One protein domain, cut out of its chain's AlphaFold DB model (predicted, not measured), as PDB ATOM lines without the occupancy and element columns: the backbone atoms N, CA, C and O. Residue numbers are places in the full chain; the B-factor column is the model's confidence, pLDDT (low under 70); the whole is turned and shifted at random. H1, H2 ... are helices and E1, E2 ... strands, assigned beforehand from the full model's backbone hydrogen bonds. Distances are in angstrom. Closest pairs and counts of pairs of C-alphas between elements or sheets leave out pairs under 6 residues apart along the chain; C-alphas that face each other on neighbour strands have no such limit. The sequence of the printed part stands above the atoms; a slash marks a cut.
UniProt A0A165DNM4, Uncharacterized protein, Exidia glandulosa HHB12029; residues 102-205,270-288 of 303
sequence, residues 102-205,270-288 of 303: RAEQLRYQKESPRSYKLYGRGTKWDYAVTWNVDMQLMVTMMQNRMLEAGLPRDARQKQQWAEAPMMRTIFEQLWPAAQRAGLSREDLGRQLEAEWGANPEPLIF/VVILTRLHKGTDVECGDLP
ATOM      1  N   ARG A 102      78.401  85.379  78.527       97.12
ATOM      2  CA  ARG A 102      77.026  85.890  78.450       97.12
ATOM      3  C   ARG A 102      76.692  86.399  77.054       97.12
ATOM      4  O   ARG A 102      75.669  86.001  76.499       97.12
ATOM      5  N   ALA A 103      77.511  87.294  76.500       97.56
ATOM      6  CA  ALA A 103      77.263  87.841  75.169       97.56
ATOM      7  C   ALA A 103      77.271  86.737  74.107       97.56
ATOM      8  O   ALA A 103      76.404  86.727  73.232       97.56
ATOM      9  N   GLU A 104      78.187  85.775  74.227       97.38
ATOM     10  CA  GLU A 104      78.251  84.621  73.332       97.38
ATOM     11  C   GLU A 104      76.995  83.746  73.435       97.38
ATOM     12  O   GLU A 104      76.405  83.389  72.415       97.38
ATOM     13  N   GLN A 105      76.516  83.464  74.650       97.69
ATOM     14  CA  GLN A 105      75.301  82.677  74.858       97.69
ATOM     15  C   GLN A 105      74.058  83.371  74.278       97.69
ATOM     16  O   GLN A 105      73.212  82.717  73.665       97.69
ATOM     17  N   LEU A 106      73.957  84.697  74.418       96.81
ATOM     18  CA  LEU A 106      72.868  85.493  73.841       96.81
ATOM     19  C   LEU A 106      72.946  85.569  72.312       96.81
ATOM     20  O   LEU A 106      71.917  85.492  71.638       96.81
ATOM     21  N   ARG A 107      74.155  85.695  71.753       97.06
ATOM     22  CA  ARG A 107      74.392  85.626  70.306       97.06
ATOM     23  C   ARG A 107      73.949  84.271  69.765       97.06
ATOM     24  O   ARG A 107      73.154  84.224  68.829       97.06
ATOM     25  N   TYR A 108      74.383  83.192  70.413       96.62
ATOM     26  CA  TYR A 108      74.010  81.829  70.055       96.62
ATOM     27  C   TYR A 108      72.489  81.643  70.049       96.62
ATOM     28  O   TYR A 108      71.941  81.172  69.062       96.62
ATOM     29  N   GLN A 109      71.786  82.086  71.094       95.12
ATOM     30  CA  GLN A 109      70.320  82.000  71.173       95.12
ATOM     31  C   GLN A 109      69.585  82.748  70.056       95.12
ATOM     32  O   GLN A 109      68.469  82.383  69.695       95.12
ATOM     33  N   LYS A 110      70.187  83.817  69.530       95.50
ATOM     34  CA  LYS A 110      69.612  84.615  68.446       95.50
ATOM     35  C   LYS A 110      69.884  84.009  67.068       95.50
ATOM     36  O   LYS A 110      69.059  84.153  66.168       95.50
ATOM     37  N   GLU A 111      71.058  83.413  66.887       94.81
ATOM     38  CA  GLU A 111      71.552  82.939  65.589       94.81
ATOM     39  C   GLU A 111      71.255  81.455  65.344       94.81
ATOM     40  O   GLU A 111      71.090  81.039  64.196       94.81
ATOM     41  N   SER A 112      71.156  80.664  66.410       94.94
ATOM     42  CA  SER A 112      70.913  79.227  66.362       94.94
ATOM     43  C   SER A 112      69.420  78.906  66.497       94.94
ATOM     44  O   SER A 112      68.714  79.554  67.271       94.94
ATOM     45  N   PRO A 113      68.911  77.858  65.818       93.38
ATOM     46  CA  PRO A 113      67.592  77.301  66.120       93.38
ATOM     47  C   PRO A 113      67.556  76.559  67.470       93.38
ATOM     48  O   PRO A 113      66.487  76.147  67.921       93.38
ATOM     49  N   ARG A 114      68.718  76.340  68.095       95.19
ATOM     50  CA  ARG A 114      68.876  75.633  69.368       95.19
ATOM     51  C   ARG A 114      68.753  76.615  70.530       95.19
ATOM     52  O   ARG A 114      69.051  77.798  70.407       95.19
ATOM     53  N   SER A 115      68.313  76.125  71.681       95.56
ATOM     54  CA  SER A 115      67.913  76.984  72.798       95.56
ATOM     55  C   SER A 115      69.078  77.453  73.672       95.56
ATOM     56  O   SER A 115      68.980  78.496  74.323       95.56
ATOM     57  N   TYR A 116      70.160  76.676  73.745       98.00
ATOM     58  CA  TYR A 116      71.287  76.960  74.631       98.00
ATOM     59  C   TYR A 116      72.559  76.229  74.182       98.00
ATOM     60  O   TYR A 116      72.464  75.238  73.460       98.00
ATOM     61  N   LYS A 117      73.741  76.692  74.600       98.19
ATOM     62  CA  LYS A 117      75.034  76.065  74.291       98.19
ATOM     63  C   LYS A 117      75.703  75.653  75.598       98.19
ATOM     64  O   LYS A 117      75.817  76.456  76.507       98.19
ATOM     65  N   LEU A 118      76.131  74.404  75.715       98.25
ATOM     66  CA  LEU A 118      76.968  73.907  76.804       98.25
ATOM     67  C   LEU A 118      78.405  73.799  76.306       98.25
ATOM     68  O   LEU A 118      78.655  73.165  75.277       98.25
ATOM     69  N   TYR A 119      79.343  74.386  77.043       98.12
ATOM     70  CA  TYR A 119      80.756  74.313  76.685       98.12
ATOM     71  C   TYR A 119      81.331  72.970  77.136       98.12
ATOM     72  O   TYR A 119      81.331  72.641  78.323       98.12
ATOM     73  N   GLY A 120      81.798  72.168  76.181       96.25
ATOM     74  CA  GLY A 120      82.313  70.828  76.453       96.25
ATOM     75  C   GLY A 120      83.721  70.844  77.049       96.25
ATOM     76  O   GLY A 120      84.458  71.827  76.928       96.25
ATOM     77  N   ARG A 121      84.155  69.732  77.652       94.38
ATOM     78  CA  ARG A 121      85.574  69.524  77.994       94.38
ATOM     79  C   ARG A 121      86.420  69.234  76.750       94.38
ATOM     80  O   ARG A 121      85.910  68.832  75.705       94.38
ATOM     81  N   GLY A 122      87.732  69.431  76.870       90.69
ATOM     82  CA  GLY A 122      88.679  69.188  75.778       90.69
ATOM     83  C   GLY A 122      88.544  70.178  74.614       90.69
ATOM     84  O   GLY A 122      88.023  71.283  74.763       90.69
ATOM     85  N   THR A 123      89.048  69.792  73.443       88.88
ATOM     86  CA  THR A 123      89.226  70.695  72.289       88.88
ATOM     87  C   THR A 123      88.242  70.464  71.147       88.88
ATOM     88  O   THR A 123      88.210  71.264  70.219       88.88
ATOM     89  N   LYS A 124      87.437  69.397  71.197       93.81
ATOM     90  CA  LYS A 124      86.676  68.930  70.029       93.81
ATOM     91  C   LYS A 124      85.218  69.389  70.015       93.81
ATOM     92  O   LYS A 124      84.756  69.886  68.991       93.81
ATOM     93  N   TRP A 125      84.506  69.239  71.134       96.12
ATOM     94  CA  TRP A 125      83.045  69.364  71.156       96.12
ATOM     95  C   TRP A 125      82.530  70.392  72.159       96.12
ATOM     96  O   TRP A 125      82.943  70.374  73.314       96.12
ATOM     97  N   ASP A 126      81.595  71.225  71.713       97.69
ATOM     98  CA  ASP A 126      80.561  71.859  72.537       97.69
ATOM     99  C   ASP A 126      79.216  71.169  72.253       97.69
ATOM    100  O   ASP A 126      79.139  70.260  71.419       97.69
ATOM    101  N   TYR A 127      78.145  71.578  72.933       98.00
ATOM    102  CA  TYR A 127      76.841  70.936  72.778       98.00
ATOM    103  C   TYR A 127      75.703  71.945  72.699       98.00
ATOM    104  O   TYR A 127      75.571  72.817  73.549       98.00
ATOM    105  N   ALA A 128      74.838  71.802  71.706       98.06
ATOM    106  CA  ALA A 128      73.602  72.554  71.613       98.06
ATOM    107  C   ALA A 128      72.489  71.843  72.376       98.06
ATOM    108  O   ALA A 128      72.210  70.673  72.121       98.06
ATOM    109  N   VAL A 129      71.806  72.555  73.259       97.69
ATOM    110  CA  VAL A 129      70.634  72.064  73.980       97.69
ATOM    111  C   VAL A 129      69.384  72.612  73.308       97.69
ATOM    112  O   VAL A 129      69.248  73.817  73.102       97.69
ATOM    113  N   THR A 130      68.451  71.725  72.983       96.56
ATOM    114  CA  THR A 130      67.090  72.084  72.576       96.56
ATOM    115  C   THR A 130      66.125  71.527  73.604       96.56
ATOM    116  O   THR A 130      66.081  70.316  73.826       96.56
ATOM    117  N   TRP A 131      65.356  72.406  74.231       94.75
ATOM    118  CA  TRP A 131      64.280  71.994  75.125       94.75
ATOM    119  C   TRP A 131      62.996  71.719  74.343       94.75
ATOM    120  O   TRP A 131      62.836  72.145  73.199       94.75
ATOM    121  N   ASN A 132      62.038  71.053  74.987       90.88
ATOM    122  CA  ASN A 132      60.656  71.170  74.536       90.88
ATOM    123  C   ASN A 132      60.163  72.626  74.701       90.88
ATOM    124  O   ASN A 132      60.726  73.403  75.475       90.88
ATOM    125  N   VAL A 133      59.104  72.994  73.974       86.88
ATOM    126  CA  VAL A 133      58.599  74.380  73.908       86.88
ATOM    127  C   VAL A 133      58.259  74.953  75.289       86.88
ATOM    128  O   VAL A 133      58.585  76.104  75.568       86.88
ATOM    129  N   ASP A 134      57.645  74.152  76.165       86.50
ATOM    130  CA  ASP A 134      57.230  74.589  77.503       86.50
ATOM    131  C   ASP A 134      58.448  74.953  78.371       86.50
ATOM    132  O   ASP A 134      58.487  76.012  79.003       86.50
ATOM    133  N   MET A 135      59.477  74.100  78.365       90.50
ATOM    134  CA  MET A 135      60.726  74.337  79.092       90.50
ATOM    135  C   MET A 135      61.541  75.470  78.472       90.50
ATOM    136  O   MET A 135      62.088  76.290  79.208       90.50
ATOM    137  N   GLN A 136      61.570  75.574  77.140       93.25
ATOM    138  CA  GLN A 136      62.214  76.692  76.457       93.25
ATOM    139  C   GLN A 136      61.588  78.023  76.880       93.25
ATOM    140  O   GLN A 136      62.313  78.927  77.281       93.25
ATOM    141  N   LEU A 137      60.256  78.130  76.863       91.25
ATOM    142  CA  LEU A 137      59.553  79.341  77.285       91.25
ATOM    143  C   LEU A 137      59.888  79.705  78.736       91.25
ATOM    144  O   LEU A 137      60.206  80.857  79.027       91.25
ATOM    145  N   MET A 138      59.857  78.722  79.639       93.38
ATOM    146  CA  MET A 138      60.193  78.923  81.048       93.38
ATOM    147  C   MET A 138      61.629  79.438  81.225       93.38
ATOM    148  O   MET A 138      61.834  80.443  81.909       93.38
ATOM    149  N   VAL A 139      62.616  78.786  80.601       94.19
ATOM    150  CA  VAL A 139      64.026  79.190  80.705       94.19
ATOM    151  C   VAL A 139      64.245  80.567  80.081       94.19
ATOM    152  O   VAL A 139      64.879  81.413  80.707       94.19
ATOM    153  N   THR A 140      63.655  80.853  78.918       94.75
ATOM    154  CA  THR A 140      63.729  82.179  78.287       94.75
ATOM    155  C   THR A 140      63.132  83.268  79.180       94.75
ATOM    156  O   THR A 140      63.733  84.328  79.336       94.75
ATOM    157  N   MET A 141      61.989  83.022  79.831       95.31
ATOM    158  CA  MET A 141      61.417  83.974  80.793       95.31
ATOM    159  C   MET A 141      62.356  84.231  81.977       95.31
ATOM    160  O   MET A 141      62.481  85.372  82.423       95.31
ATOM    161  N   MET A 142      63.010  83.189  82.497       95.81
ATOM    162  CA  MET A 142      63.980  83.325  83.585       95.81
ATOM    163  C   MET A 142      65.200  84.124  83.138       95.81
ATOM    164  O   MET A 142      65.548  85.095  83.802       95.81
ATOM    165  N   GLN A 143      65.783  83.789  81.988       95.19
ATOM    166  CA  GLN A 143      66.917  84.510  81.412       95.19
ATOM    167  C   GLN A 143      66.581  85.983  81.174       95.19
ATOM    168  O   GLN A 143      67.335  86.843  81.612       95.19
ATOM    169  N   ASN A 144      65.421  86.303  80.592       95.75
ATOM    170  CA  ASN A 144      64.994  87.690  80.378       95.75
ATOM    171  C   ASN A 144      64.911  88.483  81.689       95.75
ATOM    172  O   ASN A 144      65.417  89.600  81.760       95.75
ATOM    173  N   ARG A 145      64.374  87.887  82.761       95.81
ATOM    174  CA  ARG A 145      64.361  88.520  84.091       95.81
ATOM    175  C   ARG A 145      65.774  88.765  84.635       95.81
ATOM    176  O   ARG A 145      66.010  89.788  85.269       95.81
ATOM    177  N   MET A 146      66.724  87.862  84.379       95.38
ATOM    178  CA  MET A 146      68.140  88.066  84.746       95.38
ATOM    179  C   MET A 146      68.785  89.159  83.897       95.38
ATOM    180  O   MET A 146      69.600  89.934  84.397       95.38
ATOM    181  N   LEU A 147      68.427  89.239  82.612       95.50
ATOM    182  CA  LEU A 147      68.905  90.294  81.727       95.50
ATOM    183  C   LEU A 147      68.456  91.666  82.230       95.50
ATOM    184  O   LEU A 147      69.299  92.552  82.356       95.50
ATOM    185  N   GLU A 148      67.171  91.802  82.560       96.81
ATOM    186  CA  GLU A 148      66.567  93.021  83.109       96.81
ATOM    187  C   GLU A 148      67.184  93.425  84.455       96.81
ATOM    188  O   GLU A 148      67.442  94.606  84.683       96.81
ATOM    189  N   ALA A 149      67.469  92.456  85.330       96.06
ATOM    190  CA  ALA A 149      68.092  92.718  86.627       96.06
ATOM    191  C   ALA A 149      69.571  93.158  86.524       96.06
ATOM    192  O   ALA A 149      70.066  93.851  87.415       96.06
ATOM    193  N   GLY A 150      70.272  92.790  85.443       96.69
ATOM    194  CA  GLY A 150      71.709  93.045  85.262       96.69
ATOM    195  C   GLY A 150      72.594  92.114  86.102       96.69
ATOM    196  O   GLY A 150      72.099  91.411  86.962       96.69
ATOM    197  N   LEU A 151      73.909  92.056  85.855       97.38
ATOM    198  CA  LEU A 151      74.794  91.138  86.600       97.38
ATOM    199  C   LEU A 151      74.915  91.512  88.093       97.38
ATOM    200  O   LEU A 151      74.954  92.707  88.415       97.38
ATOM    201  N   PRO A 152      75.062  90.522  88.998       97.69
ATOM    202  CA  PRO A 152      75.375  90.782  90.398       97.69
ATOM    203  C   PRO A 152      76.742  91.469  90.514       97.69
ATOM    204  O   PRO A 152      77.722  91.054  89.894       97.69
ATOM    205  N   ARG A 153      76.810  92.536  91.312       97.12
ATOM    206  CA  ARG A 153      77.982  93.425  91.410       97.12
ATOM    207  C   ARG A 153      78.935  93.057  92.539       97.12
ATOM    208  O   ARG A 153      80.118  93.370  92.467       97.12
ATOM    209  N   ASP A 154      78.420  92.414  93.581       97.62
ATOM    210  CA  ASP A 154      79.164  92.073  94.791       97.62
ATOM    211  C   ASP A 154      78.857  90.646  95.269       97.62
ATOM    212  O   ASP A 154      77.930  89.992  94.792       97.62
ATOM    213  N   ALA A 155      79.655  90.148  96.218       97.38
ATOM    214  CA  ALA A 155      79.546  88.780  96.724       97.38
ATOM    215  C   ALA A 155      78.168  88.463  97.332       97.38
ATOM    216  O   ALA A 155      77.674  87.346  97.183       97.38
ATOM    217  N   ARG A 156      77.517  89.445  97.971       97.81
ATOM    218  CA  ARG A 156      76.185  89.263  98.559       97.81
ATOM    219  C   ARG A 156      75.138  89.087  97.463       97.81
ATOM    220  O   ARG A 156      74.309  88.188  97.560       97.81
ATOM    221  N   GLN A 157      75.187  89.909  96.417       97.62
ATOM    222  CA  GLN A 157      74.299  89.774  95.263       97.62
ATOM    223  C   GLN A 157      74.542  88.461  94.519       97.62
ATOM    224  O   GLN A 157      73.578  87.798  94.149       97.62
ATOM    225  N   LYS A 158      75.805  88.041  94.354       97.75
ATOM    226  CA  LYS A 158      76.137  86.738  93.757       97.75
ATOM    227  C   LYS A 158      75.500  85.585  94.528       97.75
ATOM    228  O   LYS A 158      74.894  84.711  93.919       97.75
ATOM    229  N   GLN A 159      75.583  85.611  95.858       97.25
ATOM    230  CA  GLN A 159      74.939  84.605  96.700       97.25
ATOM    231  C   GLN A 159      73.409  84.639  96.564       97.25
ATOM    232  O   GLN A 159      72.797  83.601  96.339       97.25
ATOM    233  N   GLN A 160      72.790  85.824  96.617       97.12
ATOM    234  CA  GLN A 160      71.340  85.970  96.419       97.12
ATOM    235  C   GLN A 160      70.880  85.428  95.061       97.12
ATOM    236  O   GLN A 160      69.817  84.824  94.961       97.12
ATOM    237  N   TRP A 161      71.681  85.633  94.015       97.50
ATOM    238  CA  TRP A 161      71.423  85.106  92.679       97.50
ATOM    239  C   TRP A 161      71.576  83.590  92.609       97.50
ATOM    240  O   TRP A 161      70.745  82.929  91.991       97.50
ATOM    241  N   ALA A 162      72.600  83.032  93.255       97.25
ATOM    242  CA  ALA A 162      72.801  81.589  93.343       97.25
ATOM    243  C   ALA A 162      71.643  80.891  94.086       97.25
ATOM    244  O   ALA A 162      71.219  79.809  93.687       97.25
ATOM    245  N   GLU A 163      71.094  81.532  95.125       96.44
ATOM    246  CA  GLU A 163      69.933  81.058  95.895       96.44
ATOM    247  C   GLU A 163      68.591  81.290  95.174       96.44
ATOM    248  O   GLU A 163      67.568  80.707  95.546       96.44
ATOM    249  N   ALA A 164      68.564  82.141  94.143       96.62
ATOM    250  CA  ALA A 164      67.329  82.519  93.477       96.62
ATOM    251  C   ALA A 164      66.689  81.307  92.763       96.62
ATOM    252  O   ALA A 164      67.368  80.602  92.006       96.62
ATOM    253  N   PRO A 165      65.359  81.100  92.886       94.75
ATOM    254  CA  PRO A 165      64.670  79.970  92.255       94.75
ATOM    255  C   PRO A 165      64.892  79.866  90.742       94.75
ATOM    256  O   PRO A 165      64.934  78.771  90.190       94.75
ATOM    257  N   MET A 166      65.058  81.005  90.069       95.62
ATOM    258  CA  MET A 166      65.339  81.072  88.635       95.62
ATOM    259  C   MET A 166      66.687  80.443  88.261       95.62
ATOM    260  O   MET A 166      66.739  79.650  87.326       95.62
ATOM    261  N   MET A 167      67.751  80.729  89.016       97.06
ATOM    262  CA  MET A 167      69.080  80.182  88.746       97.06
ATOM    263  C   MET A 167      69.099  78.676  88.998       97.06
ATOM    264  O   MET A 167      69.584  77.900  88.175       97.06
ATOM    265  N   ARG A 168      68.486  78.260  90.110       95.06
ATOM    266  CA  ARG A 168      68.318  76.848  90.444       95.06
ATOM    267  C   ARG A 168      67.530  76.099  89.370       95.06
ATOM    268  O   ARG A 168      67.950  75.025  88.958       95.06
ATOM    269  N   THR A 169      66.436  76.680  88.875       93.38
ATOM    270  CA  THR A 169      65.630  76.043  87.825       93.38
ATOM    271  C   THR A 169      66.415  75.910  86.522       93.38
ATOM    272  O   THR A 169      66.396  74.843  85.920       93.38
ATOM    273  N   ILE A 170      67.146  76.949  86.093       96.25
ATOM    274  CA  ILE A 170      68.006  76.873  84.900       96.25
ATOM    275  C   ILE A 170      69.035  75.746  85.054       96.25
ATOM    276  O   ILE A 170      69.170  74.918  84.154       96.25
ATOM    277  N   PHE A 171      69.708  75.664  86.207       96.94
ATOM    278  CA  PHE A 171      70.660  74.589  86.481       96.94
ATOM    279  C   PHE A 171      69.995  73.209  86.422       96.94
ATOM    280  O   PHE A 171      70.480  72.324  85.723       96.94
ATOM    281  N   GLU A 172      68.875  73.012  87.120       93.25
ATOM    282  CA  GLU A 172      68.174  71.724  87.172       93.25
ATOM    283  C   GLU A 172      67.656  71.282  85.792       93.25
ATOM    284  O   GLU A 172      67.633  70.084  85.507       93.25
ATOM    285  N   GLN A 173      67.296  72.226  84.915       94.12
ATOM    286  CA  GLN A 173      66.877  71.953  83.536       94.12
ATOM    287  C   GLN A 173      68.047  71.672  82.585       94.12
ATOM    288  O   GLN A 173      67.900  70.904  81.634       94.12
ATOM    289  N   LEU A 174      69.215  72.271  82.827       96.25
ATOM    290  CA  LEU A 174      70.431  72.008  82.054       96.25
ATOM    291  C   LEU A 174      71.163  70.749  82.518       96.25
ATOM    292  O   LEU A 174      71.846  70.115  81.716       96.25
ATOM    293  N   TRP A 175      71.016  70.353  83.782       94.62
ATOM    294  CA  TRP A 175      71.763  69.239  84.357       94.62
ATOM    295  C   TRP A 175      71.607  67.911  83.587       94.62
ATOM    296  O   TRP A 175      72.628  67.289  83.295       94.62
ATOM    297  N   PRO A 176      70.402  67.477  83.162       91.81
ATOM    298  CA  PRO A 176      70.255  66.281  82.328       91.81
ATOM    299  C   PRO A 176      71.020  66.367  80.998       91.81
ATOM    300  O   PRO A 176      71.567  65.368  80.533       91.81
ATOM    301  N   ALA A 177      71.086  67.557  80.388       94.25
ATOM    302  CA  ALA A 177      71.864  67.788  79.174       94.25
ATOM    303  C   ALA A 177      73.373  67.738  79.461       94.25
ATOM    304  O   ALA A 177      74.102  67.044  78.760       94.25
ATOM    305  N   ALA A 178      73.835  68.399  80.526       95.12
ATOM    306  CA  ALA A 178      75.234  68.376  80.950       95.12
ATOM    307  C   ALA A 178      75.713  66.948  81.263       95.12
ATOM    308  O   ALA A 178      76.765  66.525  80.787       95.12
ATOM    309  N   GLN A 179      74.895  66.162  81.964       91.81
ATOM    310  CA  GLN A 179      75.190  64.763  82.259       91.81
ATOM    311  C   GLN A 179      75.301  63.913  80.980       91.81
ATOM    312  O   GLN A 179      76.172  63.055  80.869       91.81
ATOM    313  N   ARG A 180      74.451  64.158  79.976       90.69
ATOM    314  CA  ARG A 180      74.552  63.484  78.666       90.69
ATOM    315  C   ARG A 180      75.757  63.947  77.846       90.69
ATOM    316  O   ARG A 180      76.261  63.181  77.034       90.69
ATOM    317  N   ALA A 181      76.218  65.175  78.066       92.88
ATOM    318  CA  ALA A 181      77.412  65.749  77.450       92.88
ATOM    319  C   ALA A 181      78.732  65.283  78.099       92.88
ATOM    320  O   ALA A 181      79.805  65.699  77.656       92.88
ATOM    321  N   GLY A 182      78.678  64.480  79.169       90.88
ATOM    322  CA  GLY A 182      79.871  64.105  79.928       90.88
ATOM    323  C   GLY A 182      80.427  65.238  80.800       90.88
ATOM    324  O   GLY A 182      81.580  65.172  81.217       90.88
ATOM    325  N   LEU A 183      79.638  66.284  81.072       93.44
ATOM    326  CA  LEU A 183      80.042  67.428  81.890       93.44
ATOM    327  C   LEU A 183      79.766  67.179  83.372       93.44
ATOM    328  O   LEU A 183      78.786  66.524  83.737       93.44
ATOM    329  N   SER A 184      80.635  67.718  84.228       93.81
ATOM    330  CA  SER A 184      80.417  67.699  85.672       93.81
ATOM    331  C   SER A 184      79.460  68.817  86.095       93.81
ATOM    332  O   SER A 184      79.113  69.717  85.323       93.81
ATOM    333  N   ARG A 185      79.009  68.774  87.349       93.75
ATOM    334  CA  ARG A 185      78.160  69.837  87.905       93.75
ATOM    335  C   ARG A 185      78.930  71.132  88.066       93.75
ATOM    336  O   ARG A 185      78.403  72.197  87.781       93.75
ATOM    337  N   GLU A 186      80.186  71.017  88.470       95.69
ATOM    338  CA  GLU A 186      81.125  72.121  88.611       95.69
ATOM    339  C   GLU A 186      81.385  72.790  87.256       95.69
ATOM    340  O   GLU A 186      81.520  74.008  87.195       95.69
ATOM    341  N   ASP A 187      81.411  72.029  86.155       97.12
ATOM    342  CA  ASP A 187      81.492  72.593  84.802       97.12
ATOM    343  C   ASP A 187      80.271  73.459  84.482       97.12
ATOM    344  O   ASP A 187      80.426  74.622  84.103       97.12
ATOM    345  N   LEU A 188      79.065  72.923  84.698       97.81
ATOM    346  CA  LEU A 188      77.818  73.658  84.482       97.81
ATOM    347  C   LEU A 188      77.712  74.884  85.406       97.81
ATOM    348  O   LEU A 188      77.329  75.966  84.966       97.81
ATOM    349  N   GLY A 189      78.087  74.735  86.675       97.94
ATOM    350  CA  GLY A 189      78.097  75.811  87.662       97.94
ATOM    351  C   GLY A 189      79.048  76.947  87.284       97.94
ATOM    352  O   GLY A 189      78.656  78.111  87.326       97.94
ATOM    353  N   ARG A 190      80.269  76.619  86.833       97.94
ATOM    354  CA  ARG A 190      81.233  77.606  86.315       97.94
ATOM    355  C   ARG A 190      80.729  78.308  85.062       97.94
ATOM    356  O   ARG A 190      80.928  79.512  84.931       97.94
ATOM    357  N   GLN A 191      80.079  77.580  84.154       98.38
ATOM    358  CA  GLN A 191      79.470  78.177  82.969       98.38
ATOM    359  C   GLN A 191      78.388  79.196  83.361       98.38
ATOM    360  O   GLN A 191      78.438  80.340  82.912       98.38
ATOM    361  N   LEU A 192      77.457  78.823  84.243       98.25
ATOM    362  CA  LEU A 192      76.422  79.746  84.716       98.25
ATOM    363  C   LEU A 192      77.012  80.937  85.480       98.25
ATOM    364  O   LEU A 192      76.513  82.051  85.341       98.25
ATOM    365  N   GLU A 193      78.097  80.744  86.231       98.12
ATOM    366  CA  GLU A 193      78.801  81.852  86.874       98.12
ATOM    367  C   GLU A 193      79.412  82.820  85.857       98.12
ATOM    368  O   GLU A 193      79.293  84.033  86.029       98.12
ATOM    369  N   ALA A 194      80.020  82.313  84.784       98.25
ATOM    370  CA  ALA A 194      80.588  83.147  83.728       98.25
ATOM    371  C   ALA A 194      79.513  83.910  82.934       98.25
ATOM    372  O   ALA A 194      79.728  85.055  82.541       98.25
ATOM    373  N   GLU A 195      78.349  83.303  82.707       97.88
ATOM    374  CA  GLU A 195      77.252  83.923  81.957       97.88
ATOM    375  C   GLU A 195      76.409  84.884  82.800       97.88
ATOM    376  O   GLU A 195      75.971  85.935  82.334       97.88
ATOM    377  N   TRP A 196      76.141  84.524  84.047       97.75
ATOM    378  CA  TRP A 196      75.121  85.184  84.857       97.75
ATOM    379  C   TRP A 196      75.664  85.746  86.169       97.75
ATOM    380  O   TRP A 196      74.926  86.375  86.924       97.75
ATOM    381  N   GLY A 197      76.956  85.563  86.437       97.75
ATOM    382  CA  GLY A 197      77.655  86.118  87.591       97.75
ATOM    383  C   GLY A 197      77.488  85.327  88.889       97.75
ATOM    384  O   GLY A 197      78.019  85.768  89.906       97.75
ATOM    385  N   ALA A 198      76.775  84.197  88.890       97.81
ATOM    386  CA  ALA A 198      76.547  83.387  90.086       97.81
ATOM    387  C   ALA A 198      76.506  81.879  89.789       97.81
ATOM    388  O   ALA A 198      75.953  81.453  88.778       97.81
ATOM    389  N   ASN A 199      77.062  81.086  90.708       97.88
ATOM    390  CA  ASN A 199      77.099  79.628  90.637       97.88
ATOM    391  C   ASN A 199      76.070  79.013  91.611       97.88
ATOM    392  O   ASN A 199      76.293  79.086  92.822       97.88
ATOM    393  N   PRO A 200      74.967  78.401  91.135       97.44
ATOM    394  CA  PRO A 200      73.989  77.758  92.015       97.44
ATOM    395  C   PRO A 200      74.443  76.388  92.537       97.44
ATOM    396  O   PRO A 200      73.865  75.896  93.503       97.44
ATOM    397  N   GLU A 201      75.445  75.758  91.912       96.25
ATOM    398  CA  GLU A 201      75.836  74.367  92.168       96.25
ATOM    399  C   GLU A 201      76.073  74.058  93.656       96.25
ATOM    400  O   GLU A 201      75.463  73.098  94.138       96.25
ATOM    401  N   PRO A 202      76.819  74.884  94.426       96.12
ATOM    402  CA  PRO A 202      77.134  74.564  95.820       96.12
ATOM    403  C   PRO A 202      75.913  74.565  96.750       96.12
ATOM    404  O   PRO A 202      75.990  74.088  97.882       96.12
ATOM    405  N   LEU A 203      74.796  75.141  96.298       93.75
ATOM    406  CA  LEU A 203      73.565  75.308  97.067       93.75
ATOM    407  C   LEU A 203      72.512  74.251  96.731       93.75
ATOM    408  O   LEU A 203      71.489  74.151  97.414       93.75
ATOM    409  N   ILE A 204      72.727  73.473  95.672       90.81
ATOM    410  CA  ILE A 204      71.773  72.456  95.259       90.81
ATOM    411  C   ILE A 204      71.938  71.243  96.170       90.81
ATOM    412  O   ILE A 204      73.019  70.683  96.339       90.81
ATOM    413  N   PHE A 205      70.829  70.839  96.787       88.44
ATOM    414  CA  PHE A 205      70.810  69.656  97.630       88.44
ATOM    415  C   PHE A 205      71.042  68.409  96.782       88.44
ATOM    416  O   PHE A 205      70.280  68.115  95.856       88.44
ATOM    417  N   VAL A 270      63.003  66.471  79.152       89.88
ATOM    418  CA  VAL A 270      63.349  66.081  77.787       89.88
ATOM    419  C   VAL A 270      64.186  67.176  77.144       89.88
ATOM    420  O   VAL A 270      63.759  68.327  77.029       89.88
ATOM    421  N   VAL A 271      65.364  66.779  76.677       93.50
ATOM    422  CA  VAL A 271      66.295  67.628  75.938       93.50
ATOM    423  C   VAL A 271      66.804  66.885  74.710       93.50
ATOM    424  O   VAL A 271      67.117  65.694  74.772       93.50
ATOM    425  N   ILE A 272      66.921  67.586  73.589       94.00
ATOM    426  CA  ILE A 272      67.735  67.143  72.456       94.00
ATOM    427  C   ILE A 272      69.093  67.805  72.626       94.00
ATOM    428  O   ILE A 272      69.176  69.002  72.903       94.00
ATOM    429  N   LEU A 273      70.149  67.013  72.496       95.62
ATOM    430  CA  LEU A 273      71.513  67.473  72.673       95.62
ATOM    431  C   LEU A 273      72.273  67.199  71.382       95.62
ATOM    432  O   LEU A 273      72.390  66.044  70.992       95.62
ATOM    433  N   THR A 274      72.769  68.236  70.723       96.44
ATOM    434  CA  THR A 274      73.464  68.136  69.433       96.44
ATOM    435  C   THR A 274      74.931  68.473  69.627       96.44
ATOM    436  O   THR A 274      75.251  69.453  70.293       96.44
ATOM    437  N   ARG A 275      75.846  67.683  69.061       95.94
ATOM    438  CA  ARG A 275      77.279  68.007  69.112       95.94
ATOM    439  C   ARG A 275      77.569  69.219  68.239       95.94
ATOM    440  O   ARG A 275      77.075  69.292  67.118       95.94
ATOM    441  N   LEU A 276      78.412  70.114  68.727       97.06
ATOM    442  CA  LEU A 276      78.921  71.269  68.000       97.06
ATOM    443  C   LEU A 276      80.437  71.153  67.892       97.06
ATOM    444  O   LEU A 276      81.116  70.940  68.897       97.06
ATOM    445  N   HIS A 277      80.985  71.303  66.691       95.62
ATOM    446  CA  HIS A 277      82.431  71.405  66.537       95.62
ATOM    447  C   HIS A 277      82.930  72.719  67.156       95.62
ATOM    448  O   HIS A 277      82.473  73.802  66.782       95.62
ATOM    449  N   LYS A 278      83.894  72.642  68.083       94.88
ATOM    450  CA  LYS A 278      84.440  73.842  68.733       94.88
ATOM    451  C   LYS A 278      85.047  74.805  67.715       94.88
ATOM    452  O   LYS A 278      85.757  74.403  66.796       94.88
ATOM    453  N   GLY A 279      84.763  76.093  67.884       91.75
ATOM    454  CA  GLY A 279      85.288  77.176  67.050       91.75
ATOM    455  C   GLY A 279      84.521  77.434  65.750       91.75
ATOM    456  O   GLY A 279      84.619  78.539  65.226       91.75
ATOM    457  N   THR A 280      83.740  76.475  65.245       93.88
ATOM    458  CA  THR A 280      82.893  76.671  64.051       93.88
ATOM    459  C   THR A 280      81.401  76.607  64.357       93.88
ATOM    460  O   THR A 280      80.606  77.065  63.543       93.88
ATOM    461  N   ASP A 281      81.020  76.032  65.501       94.12
ATOM    462  CA  ASP A 281      79.634  75.805  65.926       94.12
ATOM    463  C   ASP A 281      78.793  75.008  64.914       94.12
ATOM    464  O   ASP A 281      77.564  75.043  64.934       94.12
ATOM    465  N   VAL A 282      79.458  74.241  64.046       95.06
ATOM    466  CA  VAL A 282      78.802  73.352  63.082       95.06
ATOM    467  C   VAL A 282      78.240  72.136  63.815       95.06
ATOM    468  O   VAL A 282      78.955  71.468  64.565       95.06
ATOM    469  N   GLU A 283      76.961  71.837  63.576       95.75
ATOM    470  CA  GLU A 283      76.279  70.669  64.139       95.75
ATOM    471  C   GLU A 283      76.849  69.354  63.571       95.75
ATOM    472  O   GLU A 283      76.951  69.171  62.360       95.75
ATOM    473  N   CYS A 284      77.183  68.411  64.456       93.81
ATOM    474  CA  CYS A 284      77.749  67.091  64.138       93.81
ATOM    475  C   CYS A 284      76.843  65.929  64.586       93.81
ATOM    476  O   CYS A 284      77.317  64.843  64.943       93.81
ATOM    477  N   GLY A 285      75.530  66.165  64.570       93.50
ATOM    478  CA  GLY A 285      74.501  65.182  64.900       93.50
ATOM    479  C   GLY A 285      74.098  65.160  66.375       93.50
ATOM    480  O   GLY A 285      74.828  65.618  67.262       93.50
ATOM    481  N   ASP A 286      72.903  64.626  66.612       93.56
ATOM    482  CA  ASP A 286      72.297  64.512  67.935       93.56
ATOM    483  C   ASP A 286      72.917  63.356  68.730       93.56
ATOM    484  O   ASP A 286      73.214  62.287  68.196       93.56
ATOM    485  N   LEU A 287      73.104  63.568  70.030       90.00
ATOM    486  CA  LEU A 287      73.487  62.523  70.967       90.00
ATOM    487  C   LEU A 287      72.288  61.601  71.234       90.00
ATOM    488  O   LEU A 287      71.170  62.097  71.436       90.00
ATOM    489  N   PRO A 288      72.504  60.275  71.309       86.75
ATOM    490  CA  PRO A 288      71.440  59.325  71.611       86.75
ATOM    491  C   PRO A 288      70.785  59.635  72.967       86.75
ATOM    492  O   PRO A 288      71.404  60.208  73.872       86.75
TER     493      PRO A 288
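AT A GLANCE: This is residues 102 to 205 and 270 to 288 of the 303 residues of an uncharacterized protein of Exidia glandulosa HHB12029 (UniProt A0A165DNM4). A twisted, four-stranded sheet stands at one end of an elongated body, with H4 slanting over one face and H2 and H5 packing on H4. H1 meets H5 at a corner, and H3 lies at the end far from the sheet. The printed part has 123 residues, in order H1 E1 E2 H2 H3 H4 H5 E3 E4, with an antiparallel sheet E1 E2 E3 E4; the class is mixed, helices and strands. It is compact, with a radius of gyration of the C-alphas of 13.9 A, and spans 41 by 26 by 25 A.

HOW THE PARTS SIT: Start at H1, residues 102 to 111, which touches H5, residues 185 to 196, only at their ends; the closest C-alphas, Arg 102 and Glu 195, are 4.0 A apart. Next find the hairpin of E1, residues 116 to 118, and E2, residues 125 to 131, with N 118 and O 127 within hydrogen-bond range at 2.7 A. E3, residues 271 to 277, is E2's other antiparallel neighbour, N 128 to O 274 being 2.8 A, and forms a hairpin with E4, residues 283 to 286, N 284 to O 275 being 2.8 A. H2, residues 133 to 149, touches H4, residues 165 to 180, at a steep tilt of 50 degrees, opposite ways; their closest C-alphas are Met 142 and Met 166, 5.7 A. H3, residues 155 to 163, is near H5. H4 makes two layers with the sheet, a helix on one face, at a height of 9.6 A, and touches H5, closest at C-alphas 178 and 188, 6.9 A. Every O i to N i+4 pair is within hydrogen-bond range in H1, H2, H3 and H5; in H4, 10 of 12.

IN THESE COORDINATES: Find C-alpha 102 at (77.026, 85.890, 78.450), where H1 begins. H2 runs 24.3 A, and H4 23.5 A with a kink of 31 degrees near residue 174. E2 measures 19.4 A and E3 19.1 A; E4 ends at C-alpha 286, (72.297, 64.512, 67.935).

THE WHOLE: Residues 206 to 269 are not printed, and C-alphas 205 and 270 are 21.5 A apart across this cut. Of the links printed whole, none is long. No printed residue is under 70 in pLDDT.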